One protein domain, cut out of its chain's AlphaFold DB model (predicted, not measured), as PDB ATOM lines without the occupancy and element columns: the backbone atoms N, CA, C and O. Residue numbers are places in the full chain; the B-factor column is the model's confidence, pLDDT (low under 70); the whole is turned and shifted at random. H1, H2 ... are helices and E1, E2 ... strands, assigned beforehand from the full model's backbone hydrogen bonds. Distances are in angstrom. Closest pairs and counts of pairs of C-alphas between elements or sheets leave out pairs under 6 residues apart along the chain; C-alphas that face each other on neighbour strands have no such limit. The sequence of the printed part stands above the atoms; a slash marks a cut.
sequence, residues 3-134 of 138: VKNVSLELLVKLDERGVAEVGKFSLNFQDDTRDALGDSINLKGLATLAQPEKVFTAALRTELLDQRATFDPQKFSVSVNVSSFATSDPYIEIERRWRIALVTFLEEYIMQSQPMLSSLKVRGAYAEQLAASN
ATOM      1  N   VAL A   3      32.422  45.959   9.955       75.94
ATOM      2  CA  VAL A   3      31.387  45.016  10.377       75.94
ATOM      3  C   VAL A   3      30.536  44.596   9.181       75.94
ATOM      4  O   VAL A   3      29.862  45.417   8.553       75.94
ATOM      5  N   LYS A   4      30.522  43.290   8.908       76.25
ATOM      6  CA  LYS A   4      29.676  42.664   7.888       76.25
ATOM      7  C   LYS A   4      28.482  41.923   8.457       76.25
ATOM      8  O   LYS A   4      27.454  41.857   7.797       76.25
ATOM      9  N   ASN A   5      28.585  41.360   9.653       78.56
ATOM     10  CA  ASN A   5      27.462  40.664  10.264       78.56
ATOM     11  C   ASN A   5      27.328  41.056  11.729       78.56
ATOM     12  O   ASN A   5      28.319  41.102  12.458       78.56
ATOM     13  N   VAL A   6      26.095  41.319  12.147       80.69
ATOM     14  CA  VAL A   6      25.734  41.504  13.549       80.69
ATOM     15  C   VAL A   6      24.778  40.387  13.927       80.69
ATOM     16  O   VAL A   6      23.659  40.344  13.414       80.69
ATOM     17  N   SER A   7      25.195  39.486  14.814       81.44
ATOM     18  CA  SER A   7      24.336  38.417  15.317       81.44
ATOM     19  C   SER A   7      23.974  38.639  16.779       81.44
ATOM     20  O   SER A   7      24.847  38.734  17.639       81.44
ATOM     21  N   LEU A   8      22.679  38.693  17.064       83.69
ATOM     22  CA  LEU A   8      22.132  38.689  18.412       83.69
ATOM     23  C   LEU A   8      21.520  37.320  18.691       83.69
ATOM     24  O   LEU A   8      20.562  36.921  18.034       83.69
ATOM     25  N   GLU A   9      22.036  36.637  19.699       85.31
ATOM     26  CA  GLU A   9      21.428  35.446  20.273       85.31
ATOM     27  C   GLU A   9      20.746  35.824  21.581       85.31
ATOM     28  O   GLU A   9      21.371  36.417  22.460       85.31
ATOM     29  N   LEU A  10      19.471  35.478  21.726       83.31
ATOM     30  CA  LEU A  10      18.698  35.716  22.939       83.31
ATOM     31  C   LEU A  10      18.149  34.390  23.455       83.31
ATOM     32  O   LEU A  10      17.303  33.770  22.817       83.31
ATOM     33  N   LEU A  11      18.613  33.972  24.627       83.38
ATOM     34  CA  LEU A  11      18.095  32.817  25.344       83.38
ATOM     35  C   LEU A  11      17.081  33.281  26.385       83.38
ATOM     36  O   LEU A  11      17.449  33.877  27.405       83.38
ATOM     37  N   VAL A  12      15.811  32.976  26.146       81.38
ATOM     38  CA  VAL A  12      14.724  33.333  27.058       81.38
ATOM     39  C   VAL A  12      14.573  32.270  28.139       81.38
ATOM     40  O   VAL A  12      14.468  31.078  27.847       81.38
ATOM     41  N   LYS A  13      14.536  32.705  29.400       76.31
ATOM     42  CA  LYS A  13      14.130  31.854  30.517       76.31
ATOM     43  C   LYS A  13      12.708  32.206  30.929       76.31
ATOM     44  O   LYS A  13      12.395  33.378  31.119       76.31
ATOM     45  N   LEU A  14      11.880  31.178  31.066       73.19
ATOM     46  CA  LEU A  14      10.567  31.298  31.679       73.19
ATOM     47  C   LEU A  14      10.698  31.204  33.196       73.19
ATOM     48  O   LEU A  14      11.499  30.413  33.700       73.19
ATOM     49  N   ASP A  15       9.923  32.017  33.903       71.31
ATOM     50  CA  ASP A  15       9.717  31.856  35.336       71.31
ATOM     51  C   ASP A  15       8.770  30.671  35.637       71.31
ATOM     52  O   ASP A  15       8.253  30.003  34.737       71.31
ATOM     53  N   GLU A  16       8.522  30.407  36.921       72.88
ATOM     54  CA  GLU A  16       7.625  29.334  37.381       72.88
ATOM     55  C   GLU A  16       6.165  29.515  36.927       72.88
ATOM     56  O   GLU A  16       5.377  28.571  36.969       72.88
ATOM     57  N   ARG A  17       5.795  30.723  36.481       72.62
ATOM     58  CA  ARG A  17       4.465  31.075  35.970       72.62
ATOM     59  C   ARG A  17       4.395  31.005  34.442       72.62
ATOM     60  O   ARG A  17       3.339  31.281  33.879       72.62
ATOM     61  N   GLY A  18       5.488  30.629  33.773       68.50
ATOM     62  CA  GLY A  18       5.575  30.581  32.315       68.50
ATOM     63  C   GLY A  18       5.742  31.956  31.662       68.50
ATOM     64  O   GLY A  18       5.504  32.088  30.463       68.50
ATOM     65  N   VAL A  19       6.145  32.980  32.418       71.56
ATOM     66  CA  VAL A  19       6.359  34.347  31.935       71.56
ATOM     67  C   VAL A  19       7.829  34.562  31.584       71.56
ATOM     68  O   VAL A  19       8.747  34.250  32.342       71.56
ATOM     69  N   ALA A  20       8.058  35.111  30.394       70.88
ATOM     70  CA  ALA A  20       9.372  35.492  29.904       70.88
ATOM     71  C   ALA A  20       9.749  36.894  30.421       70.88
ATOM     72  O   ALA A  20       9.475  37.891  29.755       70.88
ATOM     73  N   GLU A  21      10.393  36.989  31.587       71.75
ATOM     74  CA  GLU A  21      10.824  38.290  32.138       71.75
ATOM     75  C   GLU A  21      12.292  38.630  31.836       71.75
ATOM     76  O   GLU A  21      12.623  39.786  31.545       71.75
ATOM     77  N   VAL A  22      13.184  37.630  31.863       75.81
ATOM     78  CA  VAL A  22      14.639  37.827  31.755       75.81
ATOM     79  C   VAL A  22      15.248  36.910  30.693       75.81
ATOM     80  O   VAL A  22      15.018  35.699  30.672       75.81
ATOM     81  N   GLY A  23      16.077  37.493  29.828       80.50
ATOM     82  CA  GLY A  23      16.855  36.784  28.817       80.50
ATOM     83  C   GLY A  23      18.355  36.907  29.050       80.50
ATOM     84  O   GLY A  23      18.839  37.919  29.560       80.50
ATOM     85  N   LYS A  24      19.106  35.879  28.654       84.81
ATOM     86  CA  LYS A  24      20.545  36.009  28.396       84.81
ATOM     87  C   LYS A  24      20.725  36.413  26.946       84.81
ATOM     88  O   LYS A  24      20.152  35.754  26.086       84.81
ATOM     89  N   PHE A  25      21.530  37.428  26.673       85.00
ATOM     90  CA  PHE A  25      21.852  37.811  25.303       85.00
ATOM     91  C   PHE A  25      23.341  37.627  25.009       85.00
ATOM     92  O   PHE A  25      24.174  37.714  25.914       85.00
ATOM     93  N   SER A  26      23.656  37.380  23.740       83.62
ATOM     94  CA  SER A  26      24.995  37.429  23.165       83.62
ATOM     95  C   SER A  26      24.927  38.231  21.870       83.62
ATOM     96  O   SER A  26      24.221  37.838  20.950       83.62
ATOM     97  N   LEU A  27      25.634  39.352  21.789       84.31
ATOM     98  CA  LEU A  27      25.721  40.199  20.606       84.31
ATOM     99  C   LEU A  27      27.130  40.090  20.033       84.31
ATOM    100  O   LEU A  27      28.095  40.348  20.746       84.31
ATOM    101  N   ASN A  28      27.235  39.695  18.771       84.75
ATOM    102  CA  ASN A  28      28.500  39.485  18.087       84.75
ATOM    103  C   ASN A  28      28.574  40.348  16.826       84.75
ATOM    104  O   ASN A  28      27.705  40.257  15.958       84.75
ATOM    105  N   PHE A  29      29.619  41.160  16.724       83.94
ATOM    106  CA  PHE A  29      29.962  41.909  15.519       83.94
ATOM    107  C   PHE A  29      31.108  41.179  14.822       83.94
ATOM    108  O   PHE A  29      32.131  40.919  15.448       83.94
ATOM    109  N   GLN A  30      30.941  40.838  13.544       78.06
ATOM    110  CA  GLN A  30      31.920  40.074  12.766       78.06
ATOM    111  C   GLN A  30      32.378  40.849  11.524       78.06
ATOM    112  O   GLN A  30      31.561  41.460  10.825       78.06
ATOM    113  N   ASP A  31      33.683  40.789  11.248       74.50
ATOM    114  CA  ASP A  31      34.329  41.264  10.014       74.50
ATOM    115  C   ASP A  31      34.473  40.105   8.996       74.50
ATOM    116  O   ASP A  31      34.307  38.933   9.329       74.50
ATOM    117  N   ASP A  32      34.770  40.425   7.738       57.91
ATOM    118  CA  ASP A  32      34.870  39.513   6.587       57.91
ATOM    119  C   ASP A  32      36.106  38.610   6.577       57.91
ATOM    120  O   ASP A  32      36.262  37.768   5.687       57.91
ATOM    121  N   THR A  33      37.041  38.809   7.502       55.44
ATOM    122  CA  THR A  33      38.253  37.997   7.545       55.44
ATOM    123  C   THR A  33      37.875  36.584   7.970       55.44
ATOM    124  O   THR A  33      37.678  36.305   9.146       55.44
ATOM    125  N   ARG A  34      37.780  35.692   6.977       48.75
ATOM    126  CA  ARG A  34      37.507  34.246   7.085       48.75
ATOM    127  C   ARG A  34      38.463  33.469   8.004       48.75
ATOM    128  O   ARG A  34      38.255  32.276   8.198       48.75
ATOM    129  N   ASP A  35      39.465  34.126   8.577       46.25
ATOM    130  CA  ASP A  35      40.317  33.579   9.620       46.25
ATOM    131  C   ASP A  35      39.779  34.010  10.984       46.25
ATOM    132  O   ASP A  35      39.657  35.196  11.285       46.25
ATOM    133  N   ALA A  36      39.447  33.020  11.810       45.75
ATOM    134  CA  ALA A  36      38.812  33.107  13.125       45.75
ATOM    135  C   ALA A  36      39.660  33.795  14.228       45.75
ATOM    136  O   ALA A  36      39.650  33.381  15.384       45.75
ATOM    137  N   LEU A  37      40.387  34.851  13.869       45.50
ATOM    138  CA  LEU A  37      41.124  35.773  14.736       45.50
ATOM    139  C   LEU A  37      40.762  37.245  14.463       45.50
ATOM    140  O   LEU A  37      41.361  38.129  15.066       45.50
ATOM    141  N   GLY A  38      39.807  37.519  13.565       49.56
ATOM    142  CA  GLY A  38      39.275  38.867  13.370       49.56
ATOM    143  C   GLY A  38      38.618  39.392  14.649       49.56
ATOM    144  O   GLY A  38      37.837  38.672  15.280       49.56
ATOM    145  N   ASP A  39      38.952  40.631  15.020       57.28
ATOM    146  CA  ASP A  39      38.406  41.340  16.179       57.28
ATOM    147  C   ASP A  39      36.879  41.249  16.159       57.28
ATOM    148  O   ASP A  39      36.218  41.874  15.335       57.28
ATOM    149  N   SER A  40      36.315  40.418  17.035       67.12
ATOM    150  CA  SER A  40      34.872  40.280  17.190       67.12
ATOM    151  C   SER A  40      34.465  40.881  18.518       67.12
ATOM    152  O   SER A  40      34.992  40.526  19.576       67.12
ATOM    153  N   ILE A  41      33.513  41.805  18.470       74.31
ATOM    154  CA  ILE A  41      32.956  42.394  19.681       74.31
ATOM    155  C   ILE A  41      31.868  41.440  20.148       74.31
ATOM    156  O   ILE A  41      30.813  41.349  19.523       74.31
ATOM    157  N   ASN A  42      32.154  40.695  21.214       78.25
ATOM    158  CA  ASN A  42      31.236  39.729  21.805       78.25
ATOM    159  C   ASN A  42      30.735  40.243  23.149       78.25
ATOM    160  O   ASN A  42      31.451  40.203  24.148       78.25
ATOM    161  N   LEU A  43      29.475  40.651  23.191       78.19
ATOM    162  CA  LEU A  43      28.845  41.170  24.395       78.19
ATOM    163  C   LEU A  43      27.830  40.193  24.916       78.19
ATOM    164  O   LEU A  43      26.914  39.802  24.203       78.19
ATOM    165  N   LYS A  44      27.987  39.813  26.177       84.19
ATOM    166  CA  LYS A  44      27.107  38.857  26.834       84.19
ATOM    167  C   LYS A  44      26.563  39.469  28.105       84.19
ATOM    168  O   LYS A  44      27.301  40.098  28.857       84.19
ATOM    169  N   GLY A  45      25.284  39.252  28.370       82.81
ATOM    170  CA  GLY A  45      24.660  39.817  29.555       82.81
ATOM    171  C   GLY A  45      23.279  39.258  29.841       82.81
ATOM    172  O   GLY A  45      22.774  38.379  29.140       82.81
ATOM    173  N   LEU A  46      22.685  39.775  30.911       83.62
ATOM    174  CA  LEU A  46      21.292  39.552  31.273       83.62
ATOM    175  C   LEU A  46      20.493  40.810  30.956       83.62
ATOM    176  O   LEU A  46      20.989  41.919  31.145       83.62
ATOM    177  N   ALA A  47      19.262  40.632  30.496       82.31
ATOM    178  CA  ALA A  47      18.398  41.733  30.112       82.31
ATOM    179  C   ALA A  47      16.933  41.453  30.431       82.31
ATOM    180  O   ALA A  47      16.459  40.321  30.309       82.31
ATOM    181  N   THR A  48      16.205  42.513  30.770       83.88
ATOM    182  CA  THR A  48      14.745  42.496  30.837       83.88
ATOM    183  C   THR A  48      14.182  42.443  29.421       83.88
ATOM    184  O   THR A  48      14.461  43.319  28.603       83.88
ATOM    185  N   LEU A  49      13.357  41.440  29.129       81.00
ATOM    186  CA  LEU A  49      12.858  41.195  27.770       81.00
ATOM    187  C   LEU A  49      11.916  42.293  27.260       81.00
ATOM    188  O   LEU A  49      11.796  42.481  26.051       81.00
ATOM    189  N   ALA A  50      11.298  43.041  28.175       79.50
ATOM    190  CA  ALA A  50      10.411  44.155  27.862       79.50
ATOM    191  C   ALA A  50      11.134  45.437  27.406       79.50
ATOM    192  O   ALA A  50      10.466  46.323  26.882       79.50
ATOM    193  N   GLN A  51      12.450  45.562  27.634       81.81
ATOM    194  CA  GLN A  51      13.211  46.803  27.408       81.81
ATOM    195  C   GLN A  51      14.549  46.533  26.692       81.81
ATOM    196  O   GLN A  51      15.616  46.813  27.253       81.81
ATOM    197  N   PRO A  52      14.525  45.959  25.473       80.19
ATOM    198  CA  PRO A  52      15.738  45.654  24.710       80.19
ATOM    199  C   PRO A  52      16.607  46.885  24.426       80.19
ATOM    200  O   PRO A  52      17.829  46.792  24.410       80.19
ATOM    201  N   GLU A  53      16.010  48.064  24.269       82.12
ATOM    202  CA  GLU A  53      16.710  49.326  24.028       82.12
ATOM    203  C   GLU A  53      17.669  49.711  25.162       82.12
ATOM    204  O   GLU A  53      18.698  50.334  24.917       82.12
ATOM    205  N   LYS A  54      17.391  49.286  26.402       81.06
ATOM    206  CA  LYS A  54      18.289  49.533  27.539       81.06
ATOM    207  C   LYS A  54      19.551  48.682  27.499       81.06
ATOM    208  O   LYS A  54      20.505  48.997  28.199       81.06
ATOM    209  N   VAL A  55      19.552  47.603  26.722       80.12
ATOM    210  CA  VAL A  55      20.719  46.735  26.540       80.12
ATOM    211  C   VAL A  55      21.730  47.403  25.618       80.12
ATOM    212  O   VAL A  55      22.936  47.356  25.864       80.12
ATOM    213  N   PHE A  56      21.236  48.086  24.588       81.44
ATOM    214  CA  PHE A  56      22.048  48.847  23.649       81.44
ATOM    215  C   PHE A  56      22.384  50.221  24.249       81.44
ATOM    216  O   PHE A  56      21.810  51.253  23.916       81.44
ATOM    217  N   THR A  57      23.292  50.209  25.225       76.38
ATOM    218  CA  THR A  57      23.669  51.389  26.017       76.38
ATOM    219  C   THR A  57      24.665  52.308  25.302       76.38
ATOM    220  O   THR A  57      25.295  51.947  24.307       76.38
ATOM    221  N   ALA A  58      24.904  53.492  25.879       68.62
ATOM    222  CA  ALA A  58      26.009  54.363  25.478       68.62
ATOM    223  C   ALA A  58      27.386  53.678  25.594       68.62
ATOM    224  O   ALA A  58      28.271  53.993  24.807       68.62
ATOM    225  N   ALA A  59      27.557  52.716  26.509       69.69
ATOM    226  CA  ALA A  59      28.806  51.965  26.629       69.69
ATOM    227  C   ALA A  59      29.083  51.126  25.372       69.69
ATOM    228  O   ALA A  59      30.206  51.127  24.882       69.69
ATOM    229  N   LEU A  60      28.045  50.511  24.788       78.94
ATOM    230  CA  LEU A  60      28.165  49.806  23.510       78.94
ATOM    231  C   LEU A  60      28.565  50.756  22.377       78.94
ATOM    232  O   LEU A  60      29.394  50.427  21.535       78.94
ATOM    233  N   ARG A  61      27.998  51.965  22.367       77.56
ATOM    234  CA  ARG A  61      28.385  53.005  21.408       77.56
ATOM    235  C   ARG A  61      29.859  53.386  21.575       77.56
ATOM    236  O   ARG A  61      30.552  53.483  20.569       77.56
ATOM    237  N   THR A  62      30.332  53.577  22.806       75.62
ATOM    238  CA  THR A  62      31.748  53.847  23.095       75.62
ATOM    239  C   THR A  62      32.636  52.708  22.612       75.62
ATOM    240  O   THR A  62      33.607  52.970  21.920       75.62
ATOM    241  N   GLU A  63      32.268  51.457  22.876       79.44
ATOM    242  CA  GLU A  63      33.048  50.295  22.447       79.44
ATOM    243  C   GLU A  63      33.136  50.189  20.917       79.44
ATOM    244  O   GLU A  63      34.216  49.979  20.366       79.44
ATOM    245  N   LEU A  64      32.032  50.433  20.202       80.62
ATOM    246  CA  LEU A  64      32.035  50.489  18.736       80.62
ATOM    247  C   LEU A  64      32.891  51.645  18.193       80.62
ATOM    248  O   LEU A  64      33.599  51.465  17.199       80.62
ATOM    249  N   LEU A  65      32.858  52.814  18.844       77.12
ATOM    250  CA  LEU A  65      33.695  53.964  18.481       77.12
ATOM    251  C   LEU A  65      35.182  53.694  18.737       77.12
ATOM    252  O   LEU A  65      36.004  53.989  17.867       77.12
ATOM    253  N   ASP A  66      35.526  53.107  19.884       78.44
ATOM    254  CA  ASP A  66      36.898  52.747  20.261       78.44
ATOM    255  C   ASP A  66      37.493  51.759  19.251       78.44
ATOM    256  O   ASP A  66      38.621  51.934  18.785       78.44
ATOM    257  N   GLN A  67      36.691  50.785  18.814       73.81
ATOM    258  CA  GLN A  67      37.054  49.805  17.784       73.81
ATOM    259  C   GLN A  67      37.014  50.372  16.354       73.81
ATOM    260  O   GLN A  67      37.308  49.667  15.375       73.81
ATOM    261  N   ARG A  68      36.635  51.652  16.209       73.94
ATOM    262  CA  ARG A  68      36.406  52.336  14.928       73.94
ATOM    263  C   ARG A  68      35.593  51.445  13.989       73.94
ATOM    264  O   ARG A  68      36.007  51.164  12.859       73.94
ATOM    265  N   ALA A  69      34.492  50.906  14.507       77.50
ATOM    266  CA  ALA A  69      33.612  50.026  13.764       77.50
ATOM    267  C   ALA A  69      32.917  50.824  12.655       77.50
ATOM    268  O   ALA A  69      32.220  51.808  12.922       77.50
ATOM    269  N   THR A  70      33.118  50.401  11.410       76.94
ATOM    270  CA  THR A  70      32.449  50.930  10.224       76.94
ATOM    271  C   THR A  70      31.448  49.912   9.704       76.94
ATOM    272  O   THR A  70      31.699  48.712   9.789       76.94
ATOM    273  N   PHE A  71      30.331  50.381   9.154       76.06
ATOM    274  CA  PHE A  71      29.255  49.529   8.651       76.06
ATOM    275  C   PHE A  71      28.957  49.956   7.217       76.06
ATOM    276  O   PHE A  71      28.618  51.114   6.989       76.06
ATOM    277  N   ASP A  72      29.079  49.043   6.253       71.19
ATOM    278  CA  ASP A  72      28.634  49.293   4.879       71.19
ATOM    279  C   ASP A  72      27.128  48.990   4.789       71.19
ATOM    280  O   ASP A  72      26.771  47.809   4.790       71.19
ATOM    281  N   PRO A  73      26.244  50.003   4.661       65.50
ATOM    282  CA  PRO A  73      24.791  49.825   4.673       65.50
ATOM    283  C   PRO A  73      24.274  48.877   3.585       65.50
ATOM    284  O   PRO A  73      23.154  48.395   3.691       65.50
ATOM    285  N   GLN A  74      25.050  48.649   2.519       66.12
ATOM    286  CA  GLN A  74      24.655  47.799   1.393       66.12
ATOM    287  C   GLN A  74      25.147  46.355   1.519       66.12
ATOM    288  O   GLN A  74      24.748  45.513   0.715       66.12
ATOM    289  N   LYS A  75      26.049  46.066   2.464       68.06
ATOM    290  CA  LYS A  75      26.720  44.759   2.563       68.06
ATOM    291  C   LYS A  75      26.619  44.103   3.927       68.06
ATOM    292  O   LYS A  75      26.865  42.903   4.017       68.06
ATOM    293  N   PHE A  76      26.325  44.871   4.969       71.94
ATOM    294  CA  PHE A  76      26.182  44.326   6.307       71.94
ATOM    295  C   PHE A  76      24.806  43.636   6.479       71.94
ATOM    296  O   PHE A  76      23.822  44.012   5.841       71.94
ATOM    297  N   SER A  77      24.733  42.616   7.331       71.81
ATOM    298  CA  SER A  77      23.496  41.906   7.680       71.81
ATOM    299  C   SER A  77      23.271  41.895   9.189       71.81
ATOM    300  O   SER A  77      24.224  41.819   9.964       71.81
ATOM    301  N   VAL A  78      22.005  41.917   9.612       72.75
ATOM    302  CA  VAL A  78      21.612  41.749  11.019       72.75
ATOM    303  C   VAL A  78      20.845  40.445  11.162       72.75
ATOM    304  O   VAL A  78      19.802  40.259  10.541       72.75
ATOM    305  N   SER A  79      21.351  39.557  12.010       74.00
ATOM    306  CA  SER A  79      20.709  38.292  12.356       74.00
ATOM    307  C   SER A  79      20.283  38.335  13.817       74.00
ATOM    308  O   SER A  79      21.100  38.588  14.698       74.00
ATOM    309  N   VAL A  80      19.008  38.079  14.096       74.19
ATOM    310  CA  VAL A  80      18.509  37.937  15.471       74.19
ATOM    311  C   VAL A  80      17.926  36.552  15.612       74.19
ATOM    312  O   VAL A  80      16.985  36.224  14.894       74.19
ATOM    313  N   ASN A  81      18.500  35.767  16.515       75.69
ATOM    314  CA  ASN A  81      18.081  34.418  16.834       75.69
ATOM    315  C   ASN A  81      17.594  34.380  18.286       75.69
ATOM    316  O   ASN A  81      18.371  34.586  19.220       75.69
ATOM    317  N   VAL A  82      16.301  34.129  18.476       72.06
ATOM    318  CA  VAL A  82      15.714  33.945  19.803       72.06
ATOM    319  C   VAL A  82      15.530  32.455  20.047       72.06
ATOM    320  O   VAL A  82      14.659  31.809  19.477       72.06
ATOM    321  N   SER A  83      16.365  31.901  20.918       68.56
ATOM    322  CA  SER A  83      16.271  30.513  21.355       68.56
ATOM    323  C   SER A  83      15.438  30.443  22.637       68.56
ATOM    324  O   SER A  83      15.762  31.071  23.646       68.56
ATOM    325  N   SER A  84      14.356  29.669  22.621       60.62
ATOM    326  CA  SER A  84      13.512  29.413  23.792       60.62
ATOM    327  C   SER A  84      13.052  27.958  23.802       60.62
ATOM    328  O   SER A  84      12.892  27.344  22.752       60.62
ATOM    329  N   PHE A  85      12.812  27.409  24.993       56.50
ATOM    330  CA  PHE A  85      12.264  26.060  25.171       56.50
ATOM    331  C   PHE A  85      10.735  25.988  24.977       56.50
ATOM    332  O   PHE A  85      10.159  24.919  25.159       56.50
ATOM    333  N   ALA A  86      10.067  27.094  24.630       50.56
ATOM    334  CA  ALA A  86       8.611  27.156  24.496       50.56
ATOM    335  C   ALA A  86       8.160  27.655  23.113       50.56
ATOM    336  O   ALA A  86       8.735  28.577  22.539       50.56
ATOM    337  N   THR A  87       7.101  27.031  22.599       51.22
ATOM    338  CA  THR A  87       6.487  27.263  21.285       51.22
ATOM    339  C   THR A  87       5.255  28.165  21.437       51.22
ATOM    340  O   THR A  87       4.178  27.662  21.767       51.22
ATOM    341  N   SER A  88       5.370  29.495  21.301       57.22
ATOM    342  CA  SER A  88       4.214  30.413  21.454       57.22
ATOM    343  C   SER A  88       4.396  31.795  20.783       57.22
ATOM    344  O   SER A  88       5.517  32.283  20.653       57.22
ATOM    345  N   ASP A  89       3.284  32.470  20.458       60.44
ATOM    346  CA  ASP A  89       3.201  33.858  19.946       60.44
ATOM    347  C   ASP A  89       4.019  34.943  20.695       60.44
ATOM    348  O   ASP A  89       4.621  35.785  20.020       60.44
ATOM    349  N   PRO A  90       4.126  34.971  22.044       67.69
ATOM    350  CA  PRO A  90       4.907  35.995  22.754       67.69
ATOM    351  C   PRO A  90       6.393  36.052  22.361       67.69
ATOM    352  O   PRO A  90       7.032  37.091  22.522       67.69
ATOM    353  N   TYR A  91       6.960  34.979  21.808       68.50
ATOM    354  CA  TYR A  91       8.364  34.952  21.388       68.50
ATOM    355  C   TYR A  91       8.611  35.674  20.071       68.50
ATOM    356  O   TYR A  91       9.642  36.328  19.932       68.50
ATOM    357  N   ILE A  92       7.651  35.617  19.143       71.12
ATOM    358  CA  ILE A  92       7.711  36.370  17.885       71.12
ATOM    359  C   ILE A  92       7.735  37.866  18.198       71.12
ATOM    360  O   ILE A  92       8.487  38.631  17.592       71.12
ATOM    361  N   GLU A  93       6.946  38.291  19.185       78.69
ATOM    362  CA  GLU A  93       6.941  39.679  19.623       78.69
ATOM    363  C   GLU A  93       8.256  40.076  20.314       78.69
ATOM    364  O   GLU A  93       8.788  41.151  20.022       78.69
ATOM    365  N   ILE A  94       8.821  39.213  21.167       79.50
ATOM    366  CA  ILE A  94      10.139  39.438  21.787       79.50
ATOM    367  C   ILE A  94      11.223  39.555  20.709       79.50
ATOM    368  O   ILE A  94      11.957  40.542  20.698       79.50
ATOM    369  N   GLU A  95      11.301  38.611  19.771       78.88
ATOM    370  CA  GLU A  95      12.250  38.654  18.655       78.88
ATOM    371  C   GLU A  95      12.105  39.942  17.850       78.88
ATOM    372  O   GLU A  95      13.088  40.655  17.631       78.88
ATOM    373  N   ARG A  96      10.874  40.278  17.451       80.44
ATOM    374  CA  ARG A  96      10.584  41.489  16.685       80.44
ATOM    375  C   ARG A  96      11.052  42.738  17.427       80.44
ATOM    376  O   ARG A  96      11.723  43.574  16.824       80.44
ATOM    377  N   ARG A  97      10.727  42.877  18.716       83.19
ATOM    378  CA  ARG A  97      11.120  44.044  19.528       83.19
ATOM    379  C   ARG A  97      12.639  44.158  19.653       83.19
ATOM    380  O   ARG A  97      13.180  45.240  19.441       83.19
ATOM    381  N   TRP A  98      13.329  43.054  19.937       85.25
ATOM    382  CA  TRP A  98      14.791  43.030  20.050       85.25
ATOM    383  C   TRP A  98      15.490  43.325  18.722       85.25
ATOM    384  O   TRP A  98      16.473  44.068  18.700       85.25
ATOM    385  N   ARG A  99      14.961  42.810  17.606       82.38
ATOM    386  CA  ARG A  99      15.467  43.117  16.263       82.38
ATOM    387  C   ARG A  99      15.302  44.590  15.917       82.38
ATOM    388  O   ARG A  99      16.269  45.197  15.466       82.38
ATOM    389  N   ILE A 100      14.122  45.166  16.153       82.19
ATOM    390  CA  ILE A 100      13.878  46.595  15.912       82.19
ATOM    391  C   ILE A 100      14.840  47.439  16.752       82.19
ATOM    392  O   ILE A 100      15.522  48.293  16.200       82.19
ATOM    393  N   ALA A 101      14.955  47.159  18.054       85.00
ATOM    394  CA  ALA A 101      15.833  47.912  18.947       85.00
ATOM    395  C   ALA A 101      17.308  47.858  18.513       85.00
ATOM    396  O   ALA A 101      17.980  48.889  18.509       85.00
ATOM    397  N   LEU A 102      17.802  46.683  18.097       83.88
ATOM    398  CA  LEU A 102      19.166  46.540  17.589       83.88
ATOM    399  C   LEU A 102      19.370  47.343  16.301       83.88
ATOM    400  O   LEU A 102      20.346  48.076  16.186       83.88
ATOM    401  N   VAL A 103      18.445  47.234  15.345       81.50
ATOM    402  CA  VAL A 103      18.527  47.974  14.079       81.50
ATOM    403  C   VAL A 103      18.523  49.479  14.327       81.50
ATOM    404  O   VAL A 103      19.411  50.167  13.836       81.50
ATOM    405  N   THR A 104      17.594  49.983  15.141       83.12
ATOM    406  CA  THR A 104      17.520  51.409  15.483       83.12
ATOM    407  C   THR A 104      18.818  51.899  16.126       83.12
ATOM    408  O   THR A 104      19.334  52.947  15.746       83.12
ATOM    409  N   PHE A 105      19.399  51.125  17.049       84.00
ATOM    410  CA  PHE A 105      20.686  51.468  17.650       84.00
ATOM    411  C   PHE A 105      21.818  51.564  16.609       84.00
ATOM    412  O   PHE A 105      22.605  52.514  16.640       84.00
ATOM    413  N   LEU A 106      21.903  50.601  15.682       82.44
ATOM    414  CA  LEU A 106      22.923  50.595  14.629       82.44
ATOM    415  C   LEU A 106      22.744  51.764  13.659       82.44
ATOM    416  O   LEU A 106      23.726  52.411  13.301       82.44
ATOM    417  N   GLU A 107      21.508  52.076  13.270       79.38
ATOM    418  CA  GLU A 107      21.205  53.234  12.428       79.38
ATOM    419  C   GLU A 107      21.657  54.535  13.094       79.38
ATOM    420  O   GLU A 107      22.377  55.323  12.476       79.38
ATOM    421  N   GLU A 108      21.310  54.743  14.368       80.75
ATOM    422  CA  GLU A 108      21.767  55.909  15.125       80.75
ATOM    423  C   GLU A 108      23.295  55.989  15.182       80.75
ATOM    424  O   GLU A 108      23.868  57.061  14.968       80.75
ATOM    425  N   TYR A 109      23.963  54.864  15.449       79.56
ATOM    426  CA  TYR A 109      25.421  54.799  15.472       79.56
ATOM    427  C   TYR A 109      26.025  55.194  14.120       79.56
ATOM    428  O   TYR A 109      26.948  56.011  14.077       79.56
ATOM    429  N   ILE A 110      25.515  54.654  13.009       77.19
ATOM    430  CA  ILE A 110      26.009  54.950  11.658       77.19
ATOM    431  C   ILE A 110      25.790  56.425  11.324       77.19
ATOM    432  O   ILE A 110      26.705  57.079  10.830       77.19
ATOM    433  N   MET A 111      24.615  56.978  11.634       74.88
ATOM    434  CA  MET A 111      24.328  58.393  11.387       74.88
ATOM    435  C   MET A 111      25.276  59.319  12.158       74.88
ATOM    436  O   MET A 111      25.695  60.341  11.619       74.88
ATOM    437  N   GLN A 112      25.632  58.967  13.397       74.88
ATOM    438  CA  GLN A 112      26.531  59.772  14.232       74.88
ATOM    439  C   GLN A 112      28.006  59.613  13.853       74.88
ATOM    440  O   GLN A 112      28.748  60.593  13.847       74.88
ATOM    441  N   SER A 113      28.441  58.391  13.550       71.00
ATOM    442  CA  SER A 113      29.851  58.077  13.292       71.00
ATOM    443  C   SER A 113      30.257  58.248  11.822       71.00
ATOM    444  O   SER A 113      31.432  58.476  11.542       71.00
ATOM    445  N   GLN A 114      29.312  58.147  10.878       69.44
ATOM    446  CA  GLN A 114      29.554  58.133   9.426       69.44
ATOM    447  C   GLN A 114      28.533  59.003   8.648       69.44
ATOM    448  O   GLN A 114      27.812  58.511   7.773       69.44
ATOM    449  N   PRO A 115      28.491  60.328   8.888       58.56
ATOM    450  CA  PRO A 115      27.475  61.226   8.324       58.56
ATOM    451  C   PRO A 115      27.516  61.358   6.788       58.56
ATOM    452  O   PRO A 115      26.537  61.771   6.180       58.56
ATOM    453  N   MET A 116      28.610  60.979   6.115       54.88
ATOM    454  CA  MET A 116      28.662  60.987   4.643       54.88
ATOM    455  C   MET A 116      27.812  59.879   3.986       54.88
ATOM    456  O   MET A 116      27.482  59.998   2.808       54.88
ATOM    457  N   LEU A 117      27.412  58.834   4.725       50.81
ATOM    458  CA  LEU A 117      26.538  57.755   4.232       50.81
ATOM    459  C   LEU A 117      25.039  58.050   4.428       50.81
ATOM    460  O   LEU A 117      24.189  57.349   3.875       50.81
ATOM    461  N   SER A 118      24.689  59.091   5.190       49.88
ATOM    462  CA  SER A 118      23.310  59.362   5.612       49.88
ATOM    463  C   SER A 118      22.438  60.044   4.550       49.88
ATOM    464  O   SER A 118      21.257  60.269   4.808       49.88
ATOM    465  N   SER A 119      22.976  60.403   3.374       46.88
ATOM    466  CA  SER A 119      22.293  61.349   2.477       46.88
ATOM    467  C   SER A 119      21.334  60.763   1.436       46.88
ATOM    468  O   SER A 119      20.610  61.558   0.849       46.88
ATOM    469  N   LEU A 120      21.238  59.442   1.193       44.97
ATOM    470  CA  LEU A 120      20.334  58.978   0.111       44.97
ATOM    471  C   LEU A 120      19.710  57.572   0.169       44.97
ATOM    472  O   LEU A 120      18.815  57.321  -0.632       44.97
ATOM    473  N   LYS A 121      20.110  56.640   1.050       45.88
ATOM    474  CA  LYS A 121      19.640  55.233   0.921       45.88
ATOM    475  C   LYS A 121      19.313  54.455   2.196       45.88
ATOM    476  O   LYS A 121      18.698  53.399   2.097       45.88
ATOM    477  N   VAL A 122      19.689  54.938   3.377       51.09
ATOM    478  CA  VAL A 122      19.676  54.090   4.586       51.09
ATOM    479  C   VAL A 122      18.261  53.889   5.148       51.09
ATOM    480  O   VAL A 122      17.891  52.769   5.475       51.09
ATOM    481  N   ARG A 123      17.422  54.936   5.139       45.81
ATOM    482  CA  ARG A 123      16.078  54.917   5.754       45.81
ATOM    483  C   ARG A 123      15.081  53.938   5.113       45.81
ATOM    484  O   ARG A 123      14.135  53.533   5.776       45.81
ATOM    485  N   GLY A 124      15.255  53.613   3.828       44.09
ATOM    486  CA  GLY A 124      14.366  52.710   3.083       44.09
ATOM    487  C   GLY A 124      14.898  51.280   3.001       44.09
ATOM    488  O   GLY A 124      14.156  50.337   3.250       44.09
ATOM    489  N   ALA A 125      16.199  51.114   2.739       50.38
ATOM    490  CA  ALA A 125      16.796  49.801   2.499       50.38
ATOM    491  C   ALA A 125      16.744  48.875   3.729       50.38
ATOM    492  O   ALA A 125      16.498  47.681   3.583       50.38
ATOM    493  N   TYR A 126      16.904  49.423   4.940       49.47
ATOM    494  CA  TYR A 126      16.834  48.643   6.182       49.47
ATOM    495  C   TYR A 126      15.408  48.171   6.494       49.47
ATOM    496  O   TYR A 126      15.196  47.010   6.841       49.47
ATOM    497  N   ALA A 127      14.416  49.050   6.319       48.34
ATOM    498  CA  ALA A 127      13.007  48.711   6.507       48.34
ATOM    499  C   ALA A 127      12.502  47.718   5.440       48.34
ATOM    500  O   ALA A 127      11.727  46.815   5.755       48.34
ATOM    501  N   GLU A 128      12.972  47.835   4.194       43.44
ATOM    502  CA  GLU A 128      12.630  46.917   3.100       43.44
ATOM    503  C   GLU A 128      13.302  45.541   3.244       43.44
ATOM    504  O   GLU A 128      12.649  44.525   3.004       43.44
ATOM    505  N   GLN A 129      14.553  45.458   3.718       48.47
ATOM    506  CA  GLN A 129      15.180  44.169   4.057       48.47
ATOM    507  C   GLN A 129      14.506  43.492   5.261       48.47
ATOM    508  O   GLN A 129      14.340  42.270   5.265       48.47
ATOM    509  N   LEU A 130      14.043  44.268   6.250       45.97
ATOM    510  CA  LEU A 130      13.217  43.761   7.351       45.97
ATOM    511  C   LEU A 130      11.871  43.204   6.860       45.97
ATOM    512  O   LEU A 130      11.392  42.208   7.399       45.97
ATOM    513  N   ALA A 131      11.266  43.814   5.837       45.38
ATOM    514  CA  ALA A 131      10.043  43.309   5.217       45.38
ATOM    515  C   ALA A 131      10.292  42.035   4.389       45.38
ATOM    516  O   ALA A 131       9.501  41.097   4.469       45.38
ATOM    517  N   ALA A 132      11.407  41.961   3.658       46.16
ATOM    518  CA  ALA A 132      11.773  40.794   2.853       46.16
ATOM    519  C   ALA A 132      12.143  39.562   3.703       46.16
ATOM    520  O   ALA A 132      11.858  38.436   3.307       46.16
ATOM    521  N   SER A 133      12.714  39.760   4.897       42.22
ATOM    522  CA  SER A 133      13.049  38.670   5.826       42.22
ATOM    523  C   SER A 133      11.868  38.185   6.687       42.22
ATOM    524  O   SER A 133      12.037  37.236   7.449       42.22
ATOM    525  N   ASN A 134      10.690  38.818   6.588       41.50
ATOM    526  CA  ASN A 134       9.439  38.342   7.200       41.50
ATOM    527  C   ASN A 134       8.681  37.345   6.307       41.50
ATOM    528  O   ASN A 134       7.593  36.902   6.679       41.50
TER     529      ASN A 134
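This is residues 3 to 134 of the 138 residues of an uncharacterized protein of Thioclava electrotropha (UniProt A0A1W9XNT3). A single, twisted sheet of four strands forms a wall, and the long helix H2 packs slantwise over one face of it, chiefly over E1 and E4. The short helix H1 lies near the later end of H2, and H3 folds back beside H2 after a short link. The printed part has 132 residues, with three named helices and four named strands in the order E1 E2 E3 H1 E4 H2 H3; the sheet runs E3 E2 E1 E4 and is mixed, and the class is mixed, helices and strands. The whole is compact, with a radius of gyration of the C-alphas of 15.4 A, yet elongated in outline, spanning 49 by 32 by 28 A.

Find C-alpha 3 at (31.387, 45.016, 10.377); from there E1 runs through residues 3 to 14, 32.8 A. E2, residues 20 to 31, covers 32.4 A, and E3, residues 41 to 48, covers 21.4 A and bends by 53 degrees at residue 45. Next come H1, residues 58 to 66, and E4, residues 77 to 83. Look for C-alpha 89 at (3.201, 33.858, 19.946), where H2, residues 89 to 113, sets out on its 36.6 A. H3, residues 122 to 132, ends with C-alpha 132 at (11.773, 40.794, 2.853).

E1, E2 and E3 make a meander, each strand the antiparallel neighbour of the one before; look at N 9 and O 26, 2.8 A, for the hairpin E1 and E2, and at N 27 and O 43, 2.8 A, for the hairpin E2 and E3. E4 is parallel to E1 at 15 degrees, with N 8 and O 79 at 2.8 A. E3, H1 and E4 form a split strand-helix-strand unit, two strands running the same way with E2 and E1 between them; its crossover is right-handed. H2 on one face of the sheet makes two layers, at a height over the sheet of 10.1 A; on the local plane its line stands at 31 degrees to E1, only just slantwise to the strands. The closest C-alphas of E4 and H2 are those of Val 82 and Glu 95, 6.0 A apart. H1 and H2 are close but not clearly touching: the C-alphas of Arg 61 and Tyr 109 are 6.9 A apart. H1, with residues 60 to 64, and H3, with residues 126 to 130, each only graze the sheet. H2 and H3 are near each other, with 13 pairs of C-alphas within 10 A. In H1 every O i to N i+4 pair is within hydrogen-bond range; in H2 20 of 21 are, in H3 5 of 7.

The two C-alphas farthest apart, those of Glu 16 and Met 116, are 50.2 A apart. The printed part has no cut, and no link is long. The mean pLDDT of the printed part is 70.4; look for values under 70 at residues 32 to 40, 83 to 91 and 114 to 134, among others.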